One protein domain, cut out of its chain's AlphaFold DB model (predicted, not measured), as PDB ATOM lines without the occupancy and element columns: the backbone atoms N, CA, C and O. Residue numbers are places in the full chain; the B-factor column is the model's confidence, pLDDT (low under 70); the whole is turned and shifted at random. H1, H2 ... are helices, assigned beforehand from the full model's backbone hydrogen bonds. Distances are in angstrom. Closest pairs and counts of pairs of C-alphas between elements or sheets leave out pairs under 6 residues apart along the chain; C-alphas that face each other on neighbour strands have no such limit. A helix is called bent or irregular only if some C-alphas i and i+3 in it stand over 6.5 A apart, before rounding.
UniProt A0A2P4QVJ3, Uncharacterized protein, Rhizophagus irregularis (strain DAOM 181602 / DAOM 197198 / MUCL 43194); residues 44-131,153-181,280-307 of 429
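What this domain is: This is residues 44 to 131, 153 to 181 and 280 to 307 of the 429 residues of an uncharacterized protein of Rhizophagus irregularis (strain DAOM 181602 / DAOM 197198 / MUCL 43194) (UniProt A0A2P4QVJ3). Two separate clusters of helices are joined by one long helix, H2: H4 packs on its residues 84 to 88, H3 on its residues 88 to 92, and H5 crosses it at residues 90 to 95, while H1 meets its first residues near their ends as a V and has H7 packed on it and H6 near it. The V is wide and the whole is open, with few contacts between helices. The printed part has 145 residues with seven named helices, H1 to H7 in order along the chain, and no named strand; the class is all helix. It is extended, with a radius of gyration of the C-alphas of 24.0 A, and spans 69 by 39 by 30 A.

Where its parts are: Find C-alpha 44 at (-37.990, -15.732, 0.071); from there H1 runs 29.9 A to residue 64. H2, residues 68 to 100, is the longest helix at 48.0 A and ends at C-alpha 100, (-41.905, 32.294, -10.181). Next come H3, residues 111 to 119, 12.2 A, and H4, residues 121 to 124, 5.3 A. After the first cut look for H5, residues 162 to 179, 24.6 A; it is irregular, but only just, with C-alphas 170 and 173 at 6.6 A. After the second cut are H6, residues 281 to 290, 15.4 A, and H7, residues 293 to 305, 17.9 A, ending at C-alpha 305, (-47.221, -29.216, -4.164).

How they stand to each other: Start at the hub, H2, which touches three helices. Its residues 88 to 92 touch H3, a helical hairpin at a shallow tilt of 24 degrees, opposite ways; the closest C-alphas, of Thr 92 and Leu 118, are 6.0 A apart. Its residues 84 to 88 touch H4, closest at the C-alphas of Lys 88 and His 124, 6.3 A. Its residues 90 to 95 touch H5, about perpendicular at 87 degrees, closest at the C-alphas of Ala 94 and Val 176, 5.3 A. H1 and H2 are close but not clearly touching, with the C-alphas of Ile 63 and Ile 71 at 6.7 A; their steep tilt of 68 degrees, opposite ways, is only just short of about perpendicular. Residues 50 to 58 of H1 touch H7 at a steep tilt of 44 degrees, opposite ways, with the C-alphas of Arg 57 and Ala 293 closest at 5.8 A. H6 is close to H1 but not clearly touching, with the C-alphas of Leu 50 and Ile 288 closest at 7.7 A. Every O i to N i+4 pair is within hydrogen-bond range in H1, H2, H3, H6 and H7, and 11 of 14 in H5; H4 is too short for such a pair.

The domain as a whole: The C-alphas of Lys 104 and Asn 306 are farthest apart, at 70.3 A. Residues 132 to 152 and 182 to 279 are not printed; the C-alpha gaps across these cuts are 9.4 A and 43.7 A. Of the links printed whole, none is long. Mean pLDDT of the printed part is 70.4; look for values under 70 in 59 residues, among them 280 to 307.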
ATOM      1  N   SER A  44     -36.924 -16.745   0.079       56.28
ATOM      2  CA  SER A  44     -37.990 -15.732   0.071       56.28
ATOM      3  C   SER A  44     -37.800 -14.671  -1.018       56.28
ATOM      4  O   SER A  44     -38.780 -14.149  -1.545       56.28
ATOM      5  N   ASP A  45     -36.557 -14.360  -1.390       56.44
ATOM      6  CA  ASP A  45     -36.250 -13.372  -2.425       56.44
ATOM      7  C   ASP A  45     -36.370 -13.993  -3.819       56.44
ATOM      8  O   ASP A  45     -36.968 -13.380  -4.703       56.44
ATOM      9  N   LEU A  46     -35.938 -15.252  -3.982       62.50
ATOM     10  CA  LEU A  46     -36.244 -16.049  -5.176       62.50
ATOM     11  C   LEU A  46     -37.758 -16.178  -5.391       62.50
ATOM     12  O   LEU A  46     -38.232 -15.945  -6.501       62.50
ATOM     13  N   PHE A  47     -38.530 -16.462  -4.336       62.19
ATOM     14  CA  PHE A  47     -39.991 -16.519  -4.419       62.19
ATOM     15  C   PHE A  47     -40.599 -15.173  -4.842       62.19
ATOM     16  O   PHE A  47     -41.393 -15.139  -5.779       62.19
ATOM     17  N   LYS A  48     -40.190 -14.046  -4.236       67.69
ATOM     18  CA  LYS A  48     -40.645 -12.700  -4.652       67.69
ATOM     19  C   LYS A  48     -40.319 -12.410  -6.122       67.69
ATOM     20  O   LYS A  48     -41.156 -11.851  -6.828       67.69
ATOM     21  N   MET A  49     -39.128 -12.793  -6.592       67.81
ATOM     22  CA  MET A  49     -38.708 -12.614  -7.988       67.81
ATOM     23  C   MET A  49     -39.545 -13.464  -8.953       67.81
ATOM     24  O   MET A  49     -40.073 -12.931  -9.931       67.81
ATOM     25  N   LEU A  50     -39.713 -14.759  -8.663       65.62
ATOM     26  CA  LEU A  50     -40.531 -15.680  -9.460       65.62
ATOM     27  C   LEU A  50     -41.999 -15.245  -9.489       65.62
ATOM     28  O   LEU A  50     -42.593 -15.168 -10.560       65.62
ATOM     29  N   TYR A  51     -42.566 -14.874  -8.341       63.03
ATOM     30  CA  TYR A  51     -43.957 -14.445  -8.225       63.03
ATOM     31  C   TYR A  51     -44.220 -13.082  -8.893       63.03
ATOM     32  O   TYR A  51     -45.240 -12.893  -9.560       63.03
ATOM     33  N   GLY A  52     -43.273 -12.141  -8.813       65.81
ATOM     34  CA  GLY A  52     -43.325 -10.892  -9.580       65.81
ATOM     35  C   GLY A  52     -43.278 -11.133 -11.095       65.81
ATOM     36  O   GLY A  52     -44.041 -10.523 -11.850       65.81
ATOM     37  N   ARG A  53     -42.435 -12.073 -11.548       71.38
ATOM     38  CA  ARG A  53     -42.353 -12.488 -12.958       71.38
ATOM     39  C   ARG A  53     -43.631 -13.192 -13.419       71.38
ATOM     40  O   ARG A  53     -44.122 -12.868 -14.500       71.38
ATOM     41  N   TRP A  54     -44.187 -14.078 -12.590       76.75
ATOM     42  CA  TRP A  54     -45.474 -14.748 -12.788       76.75
ATOM     43  C   TRP A  54     -46.593 -13.724 -13.000       76.75
ATOM     44  O   TRP A  54     -47.194 -13.720 -14.071       76.75
ATOM     45  N   ARG A  55     -46.783 -12.769 -12.073       69.50
ATOM     46  CA  ARG A  55     -47.795 -11.698 -12.203       69.50
ATOM     47  C   ARG A  55     -47.639 -10.903 -13.500       69.50
ATOM     48  O   ARG A  55     -48.623 -10.651 -14.189       69.50
ATOM     49  N   SER A  56     -46.408 -10.529 -13.857       68.00
ATOM     50  CA  SER A  56     -46.129  -9.784 -15.092       68.00
ATOM     51  C   SER A  56     -46.475 -10.587 -16.354       68.00
ATOM     52  O   SER A  56     -47.126 -10.060 -17.256       68.00
ATOM     53  N   ARG A  57     -46.089 -11.870 -16.416       69.19
ATOM     54  CA  ARG A  57     -46.399 -12.756 -17.548       69.19
ATOM     55  C   ARG A  57     -47.892 -13.083 -17.636       69.19
ATOM     56  O   ARG A  57     -48.431 -13.057 -18.739       69.19
ATOM     57  N   HIS A  58     -48.564 -13.325 -16.511       69.50
ATOM     58  CA  HIS A  58     -50.010 -13.561 -16.460       69.50
ATOM     59  C   HIS A  58     -50.818 -12.337 -16.862       69.50
ATOM     60  O   HIS A  58     -51.744 -12.473 -17.650       69.50
ATOM     61  N   HIS A  59     -50.429 -11.135 -16.435       69.69
ATOM     62  CA  HIS A  59     -51.075  -9.904 -16.890       69.69
ATOM     63  C   HIS A  59     -51.014  -9.758 -18.422       69.69
ATOM     64  O   HIS A  59     -52.037  -9.513 -19.057       69.69
ATOM     65  N   VAL A  60     -49.848 -10.001 -19.034       68.56
ATOM     66  CA  VAL A  60     -49.690  -9.991 -20.503       68.56
ATOM     67  C   VAL A  60     -50.486 -11.121 -21.173       68.56
ATOM     68  O   VAL A  60     -51.117 -10.890 -22.200       68.56
ATOM     69  N   SER A  61     -50.499 -12.324 -20.591       72.31
ATOM     70  CA  SER A  61     -51.271 -13.468 -21.099       72.31
ATOM     71  C   SER A  61     -52.779 -13.197 -21.069       72.31
ATOM     72  O   SER A  61     -53.466 -13.414 -22.063       72.31
ATOM     73  N   ASN A  62     -53.286 -12.640 -19.969       75.19
ATOM     74  CA  ASN A  62     -54.695 -12.299 -19.796       75.19
ATOM     75  C   ASN A  62     -55.114 -11.135 -20.701       75.19
ATOM     76  O   ASN A  62     -56.214 -11.172 -21.237       75.19
ATOM     77  N   ILE A  63     -54.233 -10.158 -20.954       72.31
ATOM     78  CA  ILE A  63     -54.447  -9.156 -22.013       72.31
ATOM     79  C   ILE A  63     -54.532  -9.837 -23.385       72.31
ATOM     80  O   ILE A  63     -55.440  -9.531 -24.150       72.31
ATOM     81  N   ARG A  64     -53.644 -10.795 -23.695       74.94
ATOM     82  CA  ARG A  64     -53.679 -11.525 -24.976       74.94
ATOM     83  C   ARG A  64     -54.970 -12.335 -25.158       74.94
ATOM     84  O   ARG A  64     -55.510 -12.368 -26.257       74.94
ATOM     85  N   LYS A  65     -55.498 -12.929 -24.083       77.75
ATOM     86  CA  LYS A  65     -56.778 -13.662 -24.073       77.75
ATOM     87  C   LYS A  65     -58.014 -12.790 -24.364       77.75
ATOM     88  O   LYS A  65     -59.073 -13.350 -24.606       77.75
ATOM     89  N   GLN A  66     -57.910 -11.456 -24.354       74.88
ATOM     90  CA  GLN A  66     -59.035 -10.553 -24.661       74.88
ATOM     91  C   GLN A  66     -59.299 -10.369 -26.170       74.88
ATOM     92  O   GLN A  66     -60.258  -9.688 -26.527       74.88
ATOM     93  N   GLY A  67     -58.467 -10.944 -27.045       80.62
ATOM     94  CA  GLY A  67     -58.579 -10.796 -28.500       80.62
ATOM     95  C   GLY A  67     -57.950  -9.504 -29.036       80.62
ATOM     96  O   GLY A  67     -57.863  -8.482 -28.348       80.62
ATOM     97  N   GLU A  68     -57.481  -9.541 -30.285       79.25
ATOM     98  CA  GLU A  68     -56.619  -8.492 -30.846       79.25
ATOM     99  C   GLU A  68     -57.294  -7.120 -30.930       79.25
ATOM    100  O   GLU A  68     -56.680  -6.114 -30.566       79.25
ATOM    101  N   ALA A  69     -58.580  -7.071 -31.290       76.31
ATOM    102  CA  ALA A  69     -59.366  -5.839 -31.302       76.31
ATOM    103  C   ALA A  69     -59.393  -5.151 -29.921       76.31
ATOM    104  O   ALA A  69     -59.191  -3.938 -29.811       76.31
ATOM    105  N   GLN A  70     -59.555  -5.914 -28.834       76.62
ATOM    106  CA  GLN A  70     -59.569  -5.349 -27.484       76.62
ATOM    107  C   GLN A  70     -58.173  -4.902 -27.030       76.62
ATOM    108  O   GLN A  70     -58.039  -3.884 -26.346       76.62
ATOM    109  N   ILE A  71     -57.115  -5.586 -27.475       79.25
ATOM    110  CA  ILE A  71     -55.724  -5.153 -27.278       79.25
ATOM    111  C   ILE A  71     -55.456  -3.844 -28.047       79.25
ATOM    112  O   ILE A  71     -54.889  -2.912 -27.468       79.25
ATOM    113  N   LYS A  72     -55.917  -3.722 -29.305       81.19
ATOM    114  CA  LYS A  72     -55.865  -2.504 -30.149       81.19
ATOM    115  C   LYS A  72     -56.557  -1.337 -29.424       81.19
ATOM    116  O   LYS A  72     -55.921  -0.300 -29.201       81.19
ATOM    117  N   ARG A  73     -57.790  -1.527 -28.926       77.00
ATOM    118  CA  ARG A  73     -58.531  -0.531 -28.115       77.00
ATOM    119  C   ARG A  73     -57.806  -0.161 -26.814       77.00
ATOM    120  O   ARG A  73     -57.623   1.023 -26.529       77.00
ATOM    121  N   ASN A  74     -57.329  -1.132 -26.035       78.69
ATOM    122  CA  ASN A  74     -56.622  -0.867 -24.776       78.69
ATOM    123  C   ASN A  74     -55.283  -0.137 -24.996       78.69
ATOM    124  O   ASN A  74     -54.948   0.775 -24.236       78.69
ATOM    125  N   LYS A  75     -54.556  -0.444 -26.078       82.19
ATOM    126  CA  LYS A  75     -53.339   0.272 -26.498       82.19
ATOM    127  C   LYS A  75     -53.643   1.717 -26.921       82.19
ATOM    128  O   LYS A  75     -52.929   2.624 -26.488       82.19
ATOM    129  N   ARG A  76     -54.724   1.951 -27.686       79.88
ATOM    130  CA  ARG A  76     -55.241   3.299 -28.021       79.88
ATOM    131  C   ARG A  76     -55.542   4.101 -26.736       79.88
ATOM    132  O   ARG A  76     -55.004   5.196 -26.557       79.88
ATOM    133  N   ARG A  77     -56.300   3.524 -25.788       78.69
ATOM    134  CA  ARG A  77     -56.625   4.131 -24.473       78.69
ATOM    135  C   ARG A  77     -55.373   4.473 -23.654       78.69
ATOM    136  O   ARG A  77     -55.238   5.599 -23.177       78.69
ATOM    137  N   ALA A  78     -54.429   3.539 -23.528       79.69
ATOM    138  CA  ALA A  78     -53.183   3.749 -22.789       79.69
ATOM    139  C   ALA A  78     -52.329   4.881 -23.391       79.69
ATOM    140  O   ALA A  78     -51.781   5.703 -22.652       79.69
ATOM    141  N   MET A  79     -52.260   4.976 -24.725       79.38
ATOM    142  CA  MET A  79     -51.550   6.063 -25.404       79.38
ATOM    143  C   MET A  79     -52.215   7.427 -25.155       79.38
ATOM    144  O   MET A  79     -51.509   8.382 -24.820       79.38
ATOM    145  N   LYS A  80     -53.551   7.518 -25.254       81.50
ATOM    146  CA  LYS A  80     -54.328   8.742 -24.965       81.50
ATOM    147  C   LYS A  80     -54.106   9.208 -23.519       81.50
ATOM    148  O   LYS A  80     -53.774  10.370 -23.287       81.50
ATOM    149  N   ASN A  81     -54.159   8.281 -22.560       81.50
ATOM    150  CA  ASN A  81     -53.895   8.558 -21.145       81.50
ATOM    151  C   ASN A  81     -52.456   9.044 -20.900       81.50
ATOM    152  O   ASN A  81     -52.258  10.028 -20.188       81.50
ATOM    153  N   SER A  82     -51.456   8.407 -21.517       84.19
ATOM    154  CA  SER A  82     -50.049   8.814 -21.388       84.19
ATOM    155  C   SER A  82     -49.810  10.232 -21.930       84.19
ATOM    156  O   SER A  82     -49.324  11.103 -21.203       84.19
ATOM    157  N   ARG A  83     -50.273  10.518 -23.161       83.25
ATOM    158  CA  ARG A  83     -50.199  11.858 -23.781       83.25
ATOM    159  C   ARG A  83     -50.847  12.935 -22.904       83.25
ATOM    160  O   ARG A  83     -50.290  14.026 -22.754       83.25
ATOM    161  N   MET A  84     -51.994  12.622 -22.297       84.38
ATOM    162  CA  MET A  84     -52.708  13.521 -21.389       84.38
ATOM    163  C   MET A  84     -51.896  13.821 -20.119       84.38
ATOM    164  O   MET A  84     -51.757  14.990 -19.757       84.38
ATOM    165  N   GLN A  85     -51.316  12.811 -19.461       85.62
ATOM    166  CA  GLN A  85     -50.483  13.029 -18.268       85.62
ATOM    167  C   GLN A  85     -49.206  13.819 -18.595       85.62
ATOM    168  O   GLN A  85     -48.850  14.740 -17.857       85.62
ATOM    169  N   ASP A  86     -48.567  13.558 -19.739       86.06
ATOM    170  CA  ASP A  86     -47.418  14.342 -20.206       86.06
ATOM    171  C   ASP A  86     -47.786  15.797 -20.535       86.06
ATOM    172  O   ASP A  86     -46.988  16.711 -20.310       86.06
ATOM    173  N   LYS A  87     -48.992  16.051 -21.060       86.06
ATOM    174  CA  LYS A  87     -49.511  17.410 -21.291       86.06
ATOM    175  C   LYS A  87     -49.768  18.139 -19.970       86.06
ATOM    176  O   LYS A  87     -49.292  19.264 -19.818       86.06
ATOM    177  N   LYS A  88     -50.404  17.479 -18.992       89.81
ATOM    178  CA  LYS A  88     -50.586  17.995 -17.620       89.81
ATOM    179  C   LYS A  88     -49.247  18.354 -16.983       89.81
ATOM    180  O   LYS A  88     -49.040  19.496 -16.592       89.81
ATOM    181  N   LYS A  89     -48.295  17.416 -16.965       89.75
ATOM    182  CA  LYS A  89     -46.952  17.605 -16.392       89.75
ATOM    183  C   LYS A  89     -46.210  18.789 -17.020       89.75
ATOM    184  O   LYS A  89     -45.627  19.596 -16.297       89.75
ATOM    185  N   ARG A  90     -46.260  18.925 -18.351       90.06
ATOM    186  CA  ARG A  90     -45.672  20.066 -19.071       90.06
ATOM    187  C   ARG A  90     -46.337  21.392 -18.698       90.06
ATOM    188  O   ARG A  90     -45.625  22.327 -18.338       90.06
ATOM    189  N   ARG A  91     -47.671  21.465 -18.739       90.94
ATOM    190  CA  ARG A  91     -48.433  22.678 -18.397       90.94
ATOM    191  C   ARG A  91     -48.229  23.096 -16.937       90.94
ATOM    192  O   ARG A  91     -48.022  24.278 -16.691       90.94
ATOM    193  N   THR A  92     -48.164  22.153 -15.995       92.06
ATOM    194  CA  THR A  92     -47.818  22.431 -14.588       92.06
ATOM    195  C   THR A  92     -46.412  23.013 -14.452       92.06
ATOM    196  O   THR A  92     -46.230  24.011 -13.763       92.06
ATOM    197  N   ASN A  93     -45.416  22.450 -15.144       91.44
ATOM    198  CA  ASN A  93     -44.049  22.981 -15.113       91.44
ATOM    199  C   ASN A  93     -43.965  24.413 -15.683       91.44
ATOM    200  O   ASN A  93     -43.312  25.278 -15.103       91.44
ATOM    201  N   ALA A  94     -44.670  24.681 -16.785       91.44
ATOM    202  CA  ALA A  94     -44.760  26.016 -17.371       91.44
ATOM    203  C   ALA A  94     -45.515  27.014 -16.475       91.44
ATOM    204  O   ALA A  94     -45.072  28.150 -16.329       91.44
ATOM    205  N   ALA A  95     -46.606  26.598 -15.826       90.62
ATOM    206  CA  ALA A  95     -47.326  27.430 -14.866       90.62
ATOM    207  C   ALA A  95     -46.449  27.791 -13.655       90.62
ATOM    208  O   ALA A  95     -46.368  28.963 -13.300       90.62
ATOM    209  N   ASN A  96     -45.714  26.828 -13.088       91.50
ATOM    210  CA  ASN A  96     -44.771  27.077 -11.990       91.50
ATOM    211  C   ASN A  96     -43.698  28.111 -12.376       91.50
ATOM    212  O   ASN A  96     -43.412  29.020 -11.599       91.50
ATOM    213  N   TYR A  97     -43.150  28.021 -13.593       91.69
ATOM    214  CA  TYR A  97     -42.198  29.001 -14.128       91.69
ATOM    215  C   TYR A  97     -42.815  30.405 -14.286       91.69
ATOM    216  O   TYR A  97     -42.187  31.407 -13.946       91.69
ATOM    217  N   LEU A  98     -44.067  30.501 -14.751       91.06
ATOM    218  CA  LEU A  98     -44.789  31.777 -14.853       91.06
ATOM    219  C   LEU A  98     -45.086  32.397 -13.479       91.06
ATOM    220  O   LEU A  98     -45.002  33.617 -13.337       91.06
ATOM    221  N   ILE A  99     -45.408  31.574 -12.475       90.31
ATOM    222  CA  ILE A  99     -45.648  32.007 -11.090       90.31
ATOM    223  C   ILE A  99     -44.352  32.547 -10.470       90.31
ATOM    224  O   ILE A  99     -44.356  33.640  -9.906       90.31
ATOM    225  N   GLN A 100     -43.228  31.838 -10.636       90.06
ATOM    226  CA  GLN A 100     -41.905  32.294 -10.181       90.06
ATOM    227  C   GLN A 100     -41.518  33.646 -10.799       90.06
ATOM    228  O   GLN A 100     -41.043  34.537 -10.096       90.06
ATOM    229  N   ASN A 101     -41.807  33.832 -12.089       90.19
ATOM    230  CA  ASN A 101     -41.563  35.082 -12.815       90.19
ATOM    231  C   ASN A 101     -42.644  36.162 -12.600       90.19
ATOM    232  O   ASN A 101     -42.593  37.200 -13.259       90.19
ATOM    233  N   LYS A 102     -43.614  35.941 -11.696       89.75
ATOM    234  CA  LYS A 102     -44.701  36.878 -11.346       89.75
ATOM    235  C   LYS A 102     -45.473  37.413 -12.563       89.75
ATOM    236  O   LYS A 102     -45.751  38.608 -12.669       89.75
ATOM    237  N   ASP A 103     -45.805  36.534 -13.507       89.62
ATOM    238  CA  ASP A 103     -46.466  36.940 -14.748       89.62
ATOM    239  C   ASP A 103     -47.866  37.556 -14.524       89.62
ATOM    240  O   ASP A 103     -48.729  36.997 -13.845       89.62
ATOM    241  N   LYS A 104     -48.135  38.689 -15.188       87.56
ATOM    242  CA  LYS A 104     -49.387  39.458 -15.044       87.56
ATOM    243  C   LYS A 104     -50.655  38.672 -15.416       87.56
ATOM    244  O   LYS A 104     -51.745  39.084 -15.018       87.56
ATOM    245  N   TYR A 105     -50.559  37.597 -16.199       84.12
ATOM    246  CA  TYR A 105     -51.719  36.798 -16.600       84.12
ATOM    247  C   TYR A 105     -51.938  35.592 -15.689       84.12
ATOM    248  O   TYR A 105     -53.089  35.324 -15.351       84.12
ATOM    249  N   ILE A 106     -50.875  34.914 -15.234       86.19
ATOM    250  CA  ILE A 106     -51.012  33.813 -14.263       86.19
ATOM    251  C   ILE A 106     -51.470  34.341 -12.892       86.19
ATOM    252  O   ILE A 106     -52.397  33.791 -12.308       86.19
ATOM    253  N   CYS A 107     -50.925  35.476 -12.432       83.75
ATOM    254  CA  CYS A 107     -51.235  36.066 -11.124       83.75
ATOM    255  C   CYS A 107     -52.644  36.682 -11.005       83.75
ATOM    256  O   CYS A 107     -53.000  37.170  -9.936       83.75
ATOM    257  N   ARG A 108     -53.459  36.676 -12.072       86.81
ATOM    258  CA  ARG A 108     -54.889  37.050 -12.000       86.81
ATOM    259  C   ARG A 108     -55.764  35.954 -11.398       86.81
ATOM    260  O   ARG A 108     -56.876  36.249 -10.975       86.81
ATOM    261  N   TYR A 109     -55.297  34.709 -11.417       83.38
ATOM    262  CA  TYR A 109     -56.057  33.558 -10.954       83.38
ATOM    263  C   TYR A 109     -55.640  33.199  -9.522       83.38
ATOM    264  O   TYR A 109     -54.440  33.138  -9.246       83.38
ATOM    265  N   PRO A 110     -56.591  32.931  -8.609       86.19
ATOM    266  CA  PRO A 110     -56.276  32.396  -7.290       86.19
ATOM    267  C   PRO A 110     -55.507  31.074  -7.392       86.19
ATOM    268  O   PRO A 110     -55.829  30.216  -8.214       86.19
ATOM    269  N   GLU A 111     -54.521  30.874  -6.515       84.44
ATOM    270  CA  GLU A 111     -53.661  29.682  -6.532       84.44
ATOM    271  C   GLU A 111     -54.462  28.375  -6.414       84.44
ATOM    272  O   GLU A 111     -54.199  27.416  -7.140       84.44
ATOM    273  N   LYS A 112     -55.506  28.363  -5.575       85.12
ATOM    274  CA  LYS A 112     -56.456  27.243  -5.450       85.12
ATOM    275  C   LYS A 112     -57.078  26.828  -6.793       85.12
ATOM    276  O   LYS A 112     -57.126  25.637  -7.103       85.12
ATOM    277  N   ASP A 113     -57.484  27.800  -7.606       85.31
ATOM    278  CA  ASP A 113     -58.190  27.572  -8.865       85.31
ATOM    279  C   ASP A 113     -57.188  27.103  -9.935       85.31
ATOM    280  O   ASP A 113     -57.452  26.146 -10.662       85.31
ATOM    281  N   LEU A 114     -55.977  27.684  -9.961       85.00
ATOM    282  CA  LEU A 114     -54.862  27.215 -10.796       85.00
ATOM    283  C   LEU A 114     -54.486  25.758 -10.494       85.00
ATOM    284  O   LEU A 114     -54.318  24.957 -11.415       85.00
ATOM    285  N   VAL A 115     -54.382  25.391  -9.214       85.19
ATOM    286  CA  VAL A 115     -54.079  24.017  -8.790       85.19
ATOM    287  C   VAL A 115     -55.183  23.047  -9.222       85.19
ATOM    288  O   VAL A 115     -54.867  21.938  -9.658       85.19
ATOM    289  N   GLN A 116     -56.455  23.448  -9.154       86.19
ATOM    290  CA  GLN A 116     -57.579  22.643  -9.643       86.19
ATOM    291  C   GLN A 116     -57.519  22.459 -11.169       86.19
ATOM    292  O   GLN A 116     -57.537  21.323 -11.646       86.19
ATOM    293  N   ILE A 117     -57.339  23.548 -11.924       85.44
ATOM    294  CA  ILE A 117     -57.224  23.553 -13.394       85.44
ATOM    295  C   ILE A 117     -56.059  22.675 -13.880       85.44
ATOM    296  O   ILE A 117     -56.185  21.941 -14.859       85.44
ATOM    297  N   LEU A 118     -54.904  22.722 -13.212       86.12
ATOM    298  CA  LEU A 118     -53.728  21.930 -13.593       86.12
ATOM    299  C   LEU A 118     -53.859  20.441 -13.220       86.12
ATOM    300  O   LEU A 118     -53.255  19.586 -13.876       86.12
ATOM    301  N   LYS A 119     -54.650  20.108 -12.191       86.44
ATOM    302  CA  LYS A 119     -54.874  18.723 -11.739       86.44
ATOM    303  C   LYS A 119     -55.970  17.994 -12.510       86.44
ATOM    304  O   LYS A 119     -55.798  16.802 -12.767       86.44
ATOM    305  N   ASP A 120     -57.065  18.656 -12.867       83.62
ATOM    306  CA  ASP A 120     -58.190  18.023 -13.561       83.62
ATOM    307  C   ASP A 120     -57.879  17.801 -15.051       83.62
ATOM    308  O   ASP A 120     -57.524  18.721 -15.783       83.62
ATOM    309  N   SER A 121     -58.005  16.549 -15.497       77.62
ATOM    310  CA  SER A 121     -57.813  16.098 -16.879       77.62
ATOM    311  C   SER A 121     -58.686  16.810 -17.914       77.62
ATOM    312  O   SER A 121     -58.216  16.970 -19.042       77.62
ATOM    313  N   GLY A 122     -59.894  17.270 -17.564       76.38
ATOM    314  CA  GLY A 122     -60.798  17.945 -18.503       76.38
ATOM    315  C   GLY A 122     -60.119  19.129 -19.200       76.38
ATOM    316  O   GLY A 122     -60.055  19.201 -20.433       76.38
ATOM    317  N   TYR A 123     -59.475  20.000 -18.423       74.81
ATOM    318  CA  TYR A 123     -58.759  21.181 -18.920       74.81
ATOM    319  C   TYR A 123     -57.550  20.869 -19.822       74.81
ATOM    320  O   TYR A 123     -57.034  21.761 -20.498       74.81
ATOM    321  N   HIS A 124     -57.108  19.607 -19.895       76.56
ATOM    322  CA  HIS A 124     -55.973  19.181 -20.727       76.56
ATOM    323  C   HIS A 124     -56.358  18.288 -21.899       76.56
ATOM    324  O   HIS A 124     -55.503  18.063 -22.758       76.56
ATOM    325  N   SER A 125     -57.617  17.853 -22.004       67.69
ATOM    326  CA  SER A 125     -58.138  17.172 -23.194       67.69
ATOM    327  C   SER A 125     -57.789  17.937 -24.478       67.69
ATOM    328  O   SER A 125     -57.713  19.173 -24.482       67.69
ATOM    329  N   GLU A 126     -57.512  17.200 -25.551       60.44
ATOM    330  CA  GLU A 126     -57.410  17.756 -26.904       60.44
ATOM    331  C   GLU A 126     -58.770  18.324 -27.345       60.44
ATOM    332  O   GLU A 126     -59.819  17.854 -26.902       60.44
ATOM    333  N   GLU A 127     -58.736  19.390 -28.147       52.28
ATOM    334  CA  GLU A 127     -59.919  20.067 -28.710       52.28
ATOM    335  C   GLU A 127     -60.221  19.536 -30.119       52.28
ATOM    336  O   GLU A 127     -60.460  20.317 -31.029       52.28
ATOM    337  N   TRP A 128     -60.132  18.216 -30.315       43.03
ATOM    338  CA  TRP A 128     -60.292  17.587 -31.629       43.03
ATOM    339  C   TRP A 128     -61.092  16.285 -31.530       43.03
ATOM    340  O   TRP A 128     -60.760  15.418 -30.721       43.03
ATOM    341  N   GLU A 129     -62.130  16.235 -32.366       44.19
ATOM    342  CA  GLU A 129     -62.798  15.068 -32.960       44.19
ATOM    343  C   GLU A 129     -63.172  13.902 -32.027       44.19
ATOM    344  O   GLU A 129     -62.373  13.013 -31.721       44.19
ATOM    345  N   GLU A 130     -64.462  13.844 -31.687       37.34
ATOM    346  CA  GLU A 130     -65.170  12.569 -31.527       37.34
ATOM    347  C   GLU A 130     -65.491  12.047 -32.937       37.34
ATOM    348  O   GLU A 130     -66.605  12.165 -33.435       37.34
ATOM    349  N   THR A 131     -64.458  11.536 -33.614       41.28
ATOM    350  CA  THR A 131     -64.656  10.573 -34.698       41.28
ATOM    351  C   THR A 131     -64.862   9.232 -34.017       41.28
ATOM    352  O   THR A 131     -63.907   8.654 -33.484       41.28
ATOM    353  N   TYR A 153     -66.804  18.967 -34.540       51.22
ATOM    354  CA  TYR A 153     -65.988  19.785 -33.648       51.22
ATOM    355  C   TYR A 153     -66.794  20.343 -32.473       51.22
ATOM    356  O   TYR A 153     -67.534  21.319 -32.606       51.22
ATOM    357  N   ILE A 154     -66.599  19.768 -31.285       56.78
ATOM    358  CA  ILE A 154     -67.221  20.250 -30.044       56.78
ATOM    359  C   ILE A 154     -66.337  21.339 -29.413       56.78
ATOM    360  O   ILE A 154     -65.566  21.088 -28.482       56.78
ATOM    361  N   TYR A 155     -66.452  22.564 -29.930       50.09
ATOM    362  CA  TYR A 155     -65.688  23.724 -29.445       50.09
ATOM    363  C   TYR A 155     -66.130  24.218 -28.053       50.09
ATOM    364  O   TYR A 155     -65.316  24.753 -27.300       50.09
ATOM    365  N   GLU A 156     -67.397  24.011 -27.675       53.53
ATOM    366  CA  GLU A 156     -68.027  24.660 -26.514       53.53
ATOM    367  C   GLU A 156     -68.366  23.689 -25.374       53.53
ATOM    368  O   GLU A 156     -69.500  23.565 -24.910       53.53
ATOM    369  N   ARG A 157     -67.346  23.012 -24.839       58.12
ATOM    370  CA  ARG A 157     -67.473  22.394 -23.508       58.12
ATOM    371  C   ARG A 157     -67.677  23.506 -22.477       58.12
ATOM    372  O   ARG A 157     -66.744  24.254 -22.214       58.12
ATOM    373  N   TRP A 158     -68.864  23.585 -21.873       52.94
ATOM    374  CA  TRP A 158     -69.331  24.682 -20.999       52.94
ATOM    375  C   TRP A 158     -68.377  25.119 -19.866       52.94
ATOM    376  O   TRP A 158     -68.434  26.257 -19.408       52.94
ATOM    377  N   TRP A 159     -67.467  24.247 -19.424       57.31
ATOM    378  CA  TRP A 159     -66.430  24.537 -18.424       57.31
ATOM    379  C   TRP A 159     -65.128  25.141 -19.004       57.31
ATOM    380  O   TRP A 159     -64.219  25.492 -18.249       57.31
ATOM    381  N   ARG A 160     -65.009  25.312 -20.329       64.56
ATOM    382  CA  ARG A 160     -63.909  26.024 -21.008       64.56
ATOM    383  C   ARG A 160     -64.298  27.466 -21.313       64.56
ATOM    384  O   ARG A 160     -64.572  27.825 -22.453       64.56
ATOM    385  N   SER A 161     -64.287  28.322 -20.294       73.44
ATOM    386  CA  SER A 161     -64.512  29.754 -20.516       73.44
ATOM    387  C   SER A 161     -63.441  30.358 -21.454       73.44
ATOM    388  O   SER A 161     -62.276  29.939 -21.407       73.44
ATOM    389  N   PRO A 162     -63.762  31.400 -22.250       73.81
ATOM    390  CA  PRO A 162     -62.784  32.051 -23.134       73.81
ATOM    391  C   PRO A 162     -61.551  32.602 -22.397       73.81
ATOM    392  O   PRO A 162     -60.455  32.682 -22.957       73.81
ATOM    393  N   ALA A 163     -61.700  32.964 -21.118       76.75
ATOM    394  CA  ALA A 163     -60.589  33.371 -20.258       76.75
ATOM    395  C   ALA A 163     -59.606  32.213 -19.996       76.75
ATOM    396  O   ALA A 163     -58.388  32.411 -20.031       76.75
ATOM    397  N   LEU A 164     -60.131  31.001 -19.795       78.75
ATOM    398  CA  LEU A 164     -59.347  29.802 -19.527       78.75
ATOM    399  C   LEU A 164     -58.639  29.272 -20.781       78.75
ATOM    400  O   LEU A 164     -57.474  28.880 -20.698       78.75
ATOM    401  N   GLN A 165     -59.286  29.340 -21.949       76.69
ATOM    402  CA  GLN A 165     -58.622  29.069 -23.231       76.69
ATOM    403  C   GLN A 165     -57.435  30.018 -23.447       76.69
ATOM    404  O   GLN A 165     -56.325  29.553 -23.705       76.69
ATOM    405  N   ARG A 166     -57.617  31.331 -23.236       80.31
ATOM    406  CA  ARG A 166     -56.519  32.316 -23.315       80.31
ATOM    407  C   ARG A 166     -55.385  32.003 -22.333       80.31
ATOM    408  O   ARG A 166     -54.221  32.132 -22.699       80.31
ATOM    409  N   LEU A 167     -55.691  31.567 -21.108       84.38
ATOM    410  CA  LEU A 167     -54.668  31.172 -20.137       84.38
ATOM    411  C   LEU A 167     -53.861  29.952 -20.620       84.38
ATOM    412  O   LEU A 167     -52.629  29.998 -20.664       84.38
ATOM    413  N   LEU A 168     -54.546  28.870 -20.990       83.50
ATOM    414  CA  LEU A 168     -53.909  27.604 -21.353       83.50
ATOM    415  C   LEU A 168     -53.172  27.699 -22.696       83.50
ATOM    416  O   LEU A 168     -51.987  27.376 -22.758       83.50
ATOM    417  N   HIS A 169     -53.838  28.190 -23.741       82.62
ATOM    418  CA  HIS A 169     -53.328  28.171 -25.113       82.62
ATOM    419  C   HIS A 169     -52.471  29.392 -25.471       82.62
ATOM    420  O   HIS A 169     -51.487  29.235 -26.187       82.62
ATOM    421  N   ASN A 170     -52.764  30.587 -24.941       83.69
ATOM    422  CA  ASN A 170     -52.017  31.799 -25.321       83.69
ATOM    423  C   ASN A 170     -50.892  32.150 -24.332       83.69
ATOM    424  O   ASN A 170     -50.004  32.927 -24.682       83.69
ATOM    425  N   ARG A 171     -50.895  31.601 -23.104       87.12
ATOM    426  CA  ARG A 171     -49.845  31.867 -22.098       87.12
ATOM    427  C   ARG A 171     -49.051  30.629 -21.694       87.12
ATOM    428  O   ARG A 171     -47.818  30.682 -21.713       87.12
ATOM    429  N   ILE A 172     -49.720  29.537 -21.325       86.62
ATOM    430  CA  ILE A 172     -49.047  28.345 -20.787       86.62
ATOM    431  C   ILE A 172     -48.409  27.513 -21.905       86.62
ATOM    432  O   ILE A 172     -47.217  27.234 -21.815       86.62
ATOM    433  N   ASP A 173     -49.130  27.165 -22.974       87.94
ATOM    434  CA  ASP A 173     -48.595  26.317 -24.053       87.94
ATOM    435  C   ASP A 173     -47.381  26.931 -24.802       87.94
ATOM    436  O   ASP A 173     -46.405  26.210 -25.016       87.94
ATOM    437  N   PRO A 174     -47.311  28.250 -25.092       88.88
ATOM    438  CA  PRO A 174     -46.091  28.873 -25.612       88.88
ATOM    439  C   PRO A 174     -44.927  28.794 -24.618       88.88
ATOM    440  O   PRO A 174     -43.782  28.586 -25.009       88.88
ATOM    441  N   THR A 175     -45.212  28.887 -23.315       88.12
ATOM    442  CA  THR A 175     -44.196  28.716 -22.265       88.12
ATOM    443  C   THR A 175     -43.733  27.257 -22.161       88.12
ATOM    444  O   THR A 175     -42.552  27.010 -21.931       88.12
ATOM    445  N   VAL A 176     -44.615  26.277 -22.395       86.88
ATOM    446  CA  VAL A 176     -44.230  24.861 -22.542       86.88
ATOM    447  C   VAL A 176     -43.245  24.689 -23.697       86.88
ATOM    448  O   VAL A 176     -42.259  23.974 -23.532       86.88
ATOM    449  N   GLU A 177     -43.479  25.340 -24.838       86.38
ATOM    450  CA  GLU A 177     -42.586  25.239 -25.997       86.38
ATOM    451  C   GLU A 177     -41.248  25.965 -25.772       86.38
ATOM    452  O   GLU A 177     -40.203  25.422 -26.116       86.38
ATOM    453  N   LEU A 178     -41.234  27.112 -25.079       84.81
ATOM    454  CA  LEU A 178     -39.990  27.764 -24.632       84.81
ATOM    455  C   LEU A 178     -39.167  26.881 -23.674       84.81
ATOM    456  O   LEU A 178     -37.939  26.864 -23.739       84.81
ATOM    457  N   LEU A 179     -39.829  26.132 -22.785       83.88
ATOM    458  CA  LEU A 179     -39.174  25.218 -21.839       83.88
ATOM    459  C   LEU A 179     -38.784  23.869 -22.469       83.88
ATOM    460  O   LEU A 179     -37.988  23.122 -21.886       83.88
ATOM    461  N   ARG A 180     -39.297  23.541 -23.661       77.19
ATOM    462  CA  ARG A 180     -38.852  22.383 -24.443       77.19
ATOM    463  C   ARG A 180     -37.479  22.668 -25.036       77.19
ATOM    464  O   ARG A 180     -37.335  23.126 -26.167       77.19
ATOM    465  N   LYS A 181     -36.439  22.277 -24.298       64.06
ATOM    466  CA  LYS A 181     -35.113  22.061 -24.882       64.06
ATOM    467  C   LYS A 181     -35.273  21.108 -26.070       64.06
ATOM    468  O   LYS A 181     -35.534  19.921 -25.859       64.06
ATOM    469  N   ALA A 280     -22.772 -16.837  -9.381       36.16
ATOM    470  CA  ALA A 280     -24.175 -17.152  -9.038       36.16
ATOM    471  C   ALA A 280     -25.208 -16.164  -9.633       36.16
ATOM    472  O   ALA A 280     -26.131 -16.572 -10.334       36.16
ATOM    473  N   TYR A 281     -25.061 -14.858  -9.372       31.22
ATOM    474  CA  TYR A 281     -26.173 -13.895  -9.518       31.22
ATOM    475  C   TYR A 281     -26.659 -13.640 -10.967       31.22
ATOM    476  O   TYR A 281     -27.867 -13.711 -11.201       31.22
ATOM    477  N   PRO A 282     -25.790 -13.370 -11.969       34.06
ATOM    478  CA  PRO A 282     -26.265 -12.991 -13.307       34.06
ATOM    479  C   PRO A 282     -26.886 -14.160 -14.085       34.06
ATOM    480  O   PRO A 282     -27.840 -13.965 -14.834       34.06
ATOM    481  N   VAL A 283     -26.367 -15.379 -13.894       35.22
ATOM    482  CA  VAL A 283     -26.803 -16.575 -14.637       35.22
ATOM    483  C   VAL A 283     -28.212 -17.001 -14.227       35.22
ATOM    484  O   VAL A 283     -29.039 -17.266 -15.097       35.22
ATOM    485  N   ALA A 284     -28.527 -16.974 -12.927       38.97
ATOM    486  CA  ALA A 284     -29.881 -17.247 -12.441       38.97
ATOM    487  C   ALA A 284     -30.906 -16.234 -12.989       38.97
ATOM    488  O   ALA A 284     -31.995 -16.615 -13.415       38.97
ATOM    489  N   TYR A 285     -30.540 -14.946 -13.050       35.56
ATOM    490  CA  TYR A 285     -31.411 -13.910 -13.607       35.56
ATOM    491  C   TYR A 285     -31.664 -14.100 -15.112       35.56
ATOM    492  O   TYR A 285     -32.794 -13.929 -15.565       35.56
ATOM    493  N   TYR A 286     -30.653 -14.488 -15.896       37.19
ATOM    494  CA  TYR A 286     -30.845 -14.797 -17.317       37.19
ATOM    495  C   TYR A 286     -31.731 -16.036 -17.530       37.19
ATOM    496  O   TYR A 286     -32.677 -15.955 -18.311       37.19
ATOM    497  N   GLY A 287     -31.505 -17.125 -16.785       49.12
ATOM    498  CA  GLY A 287     -32.312 -18.349 -16.889       49.12
ATOM    499  C   GLY A 287     -33.789 -18.158 -16.517       49.12
ATOM    500  O   GLY A 287     -34.668 -18.662 -17.204       49.12
ATOM    501  N   ILE A 288     -34.099 -17.360 -15.487       45.12
ATOM    502  CA  ILE A 288     -35.496 -17.053 -15.114       45.12
ATOM    503  C   ILE A 288     -36.187 -16.165 -16.169       45.12
ATOM    504  O   ILE A 288     -37.413 -16.174 -16.300       45.12
ATOM    505  N   ASN A 289     -35.428 -15.383 -16.942       47.56
ATOM    506  CA  ASN A 289     -36.005 -14.497 -17.951       47.56
ATOM    507  C   ASN A 289     -36.474 -15.226 -19.217       47.56
ATOM    508  O   ASN A 289     -37.445 -14.753 -19.821       47.56
ATOM    509  N   THR A 290     -35.829 -16.338 -19.585       50.38
ATOM    510  CA  THR A 290     -36.166 -17.154 -20.766       50.38
ATOM    511  C   THR A 290     -37.388 -18.047 -20.566       50.38
ATOM    512  O   THR A 290     -38.018 -18.404 -21.554       50.38
ATOM    513  N   LEU A 291     -37.776 -18.344 -19.321       52.31
ATOM    514  CA  LEU A 291     -38.946 -19.178 -19.027       52.31
ATOM    515  C   LEU A 291     -40.268 -18.536 -19.494       52.31
ATOM    516  O   LEU A 291     -40.529 -17.331 -19.322       52.31
ATOM    517  N   THR A 292     -41.126 -19.380 -20.058       50.47
ATOM    518  CA  THR A 292     -42.511 -19.096 -20.440       50.47
ATOM    519  C   THR A 292     -43.430 -19.021 -19.216       50.47
ATOM    520  O   THR A 292     -43.083 -19.431 -18.108       50.47
ATOM    521  N   ALA A 293     -44.647 -18.499 -19.403       44.91
ATOM    522  CA  ALA A 293     -45.647 -18.460 -18.333       44.91
ATOM    523  C   ALA A 293     -46.030 -19.868 -17.833       44.91
ATOM    524  O   ALA A 293     -46.242 -20.048 -16.638       44.91
ATOM    525  N   HIS A 294     -46.073 -20.859 -18.732       45.59
ATOM    526  CA  HIS A 294     -46.406 -22.244 -18.399       45.59
ATOM    527  C   HIS A 294     -45.300 -22.919 -17.572       45.59
ATOM    528  O   HIS A 294     -45.590 -23.558 -16.566       45.59
ATOM    529  N   GLU A 295     -44.027 -22.715 -17.921       46.97
ATOM    530  CA  GLU A 295     -42.899 -23.254 -17.144       46.97
ATOM    531  C   GLU A 295     -42.788 -22.597 -15.761       46.97
ATOM    532  O   GLU A 295     -42.563 -23.287 -14.768       46.97
ATOM    533  N   ILE A 296     -43.011 -21.279 -15.667       49.72
ATOM    534  CA  ILE A 296     -43.060 -20.580 -14.373       49.72
ATOM    535  C   ILE A 296     -44.228 -21.102 -13.528       49.72
ATOM    536  O   ILE A 296     -44.030 -21.339 -12.338       49.72
ATOM    537  N   ASN A 297     -45.405 -21.333 -14.126       48.06
ATOM    538  CA  ASN A 297     -46.521 -22.014 -13.462       48.06
ATOM    539  C   ASN A 297     -46.086 -23.390 -12.944       48.06
ATOM    540  O   ASN A 297     -46.243 -23.651 -11.761       48.06
ATOM    541  N   LYS A 298     -45.491 -24.245 -13.786       49.81
ATOM    542  CA  LYS A 298     -45.051 -25.602 -13.414       49.81
ATOM    543  C   LYS A 298     -44.064 -25.594 -12.239       49.81
ATOM    544  O   LYS A 298     -44.212 -26.396 -11.325       49.81
ATOM    545  N   ILE A 299     -43.121 -24.648 -12.212       49.28
ATOM    546  CA  ILE A 299     -42.176 -24.469 -11.096       49.28
ATOM    547  C   ILE A 299     -42.890 -23.956  -9.835       49.28
ATOM    548  O   ILE A 299     -42.642 -24.475  -8.748       49.28
ATOM    549  N   LEU A 300     -43.798 -22.976  -9.950       48.06
ATOM    550  CA  LEU A 300     -44.601 -22.513  -8.809       48.06
ATOM    551  C   LEU A 300     -45.483 -23.638  -8.248       48.06
ATOM    552  O   LEU A 300     -45.566 -23.785  -7.034       48.06
ATOM    553  N   PHE A 301     -46.096 -24.446  -9.115       47.44
ATOM    554  CA  PHE A 301     -46.931 -25.583  -8.739       47.44
ATOM    555  C   PHE A 301     -46.120 -26.712  -8.107       47.44
ATOM    556  O   PHE A 301     -46.574 -27.268  -7.119       47.44
ATOM    557  N   GLN A 302     -44.905 -27.010  -8.578       43.66
ATOM    558  CA  GLN A 302     -44.010 -27.957  -7.898       43.66
ATOM    559  C   GLN A 302     -43.566 -27.445  -6.519       43.66
ATOM    560  O   GLN A 302     -43.507 -28.214  -5.564       43.66
ATOM    561  N   LEU A 303     -43.305 -26.140  -6.377       41.75
ATOM    562  CA  LEU A 303     -43.013 -25.528  -5.075       41.75
ATOM    563  C   LEU A 303     -44.242 -25.509  -4.147       41.75
ATOM    564  O   LEU A 303     -44.078 -25.648  -2.937       41.75
ATOM    565  N   ALA A 304     -45.451 -25.368  -4.697       40.28
ATOM    566  CA  ALA A 304     -46.711 -25.381  -3.955       40.28
ATOM    567  C   ALA A 304     -47.209 -26.798  -3.614       40.28
ATOM    568  O   ALA A 304     -47.808 -26.979  -2.564       40.28
ATOM    569  N   ALA A 305     -46.918 -27.807  -4.437       39.25
ATOM    570  CA  ALA A 305     -47.221 -29.216  -4.164       39.25
ATOM    571  C   ALA A 305     -46.400 -29.782  -2.990       39.25
ATOM    572  O   ALA A 305     -46.773 -30.789  -2.398       39.25
ATOM    573  N   ASN A 306     -45.313 -29.101  -2.610       38.97
ATOM    574  CA  ASN A 306     -44.584 -29.374  -1.374       38.97
ATOM    575  C   ASN A 306     -45.267 -28.776  -0.123       38.97
ATOM    576  O   ASN A 306     -44.728 -28.935   0.966       38.97
ATOM    577  N   LEU A 307     -46.398 -28.065  -0.239       42.09
ATOM    578  CA  LEU A 307     -47.158 -27.516   0.894       42.09
ATOM    579  C   LEU A 307     -48.215 -28.520   1.384       42.09
ATOM    580  O   LEU A 307     -48.968 -29.089   0.599       42.09
TER     581      LEU A 307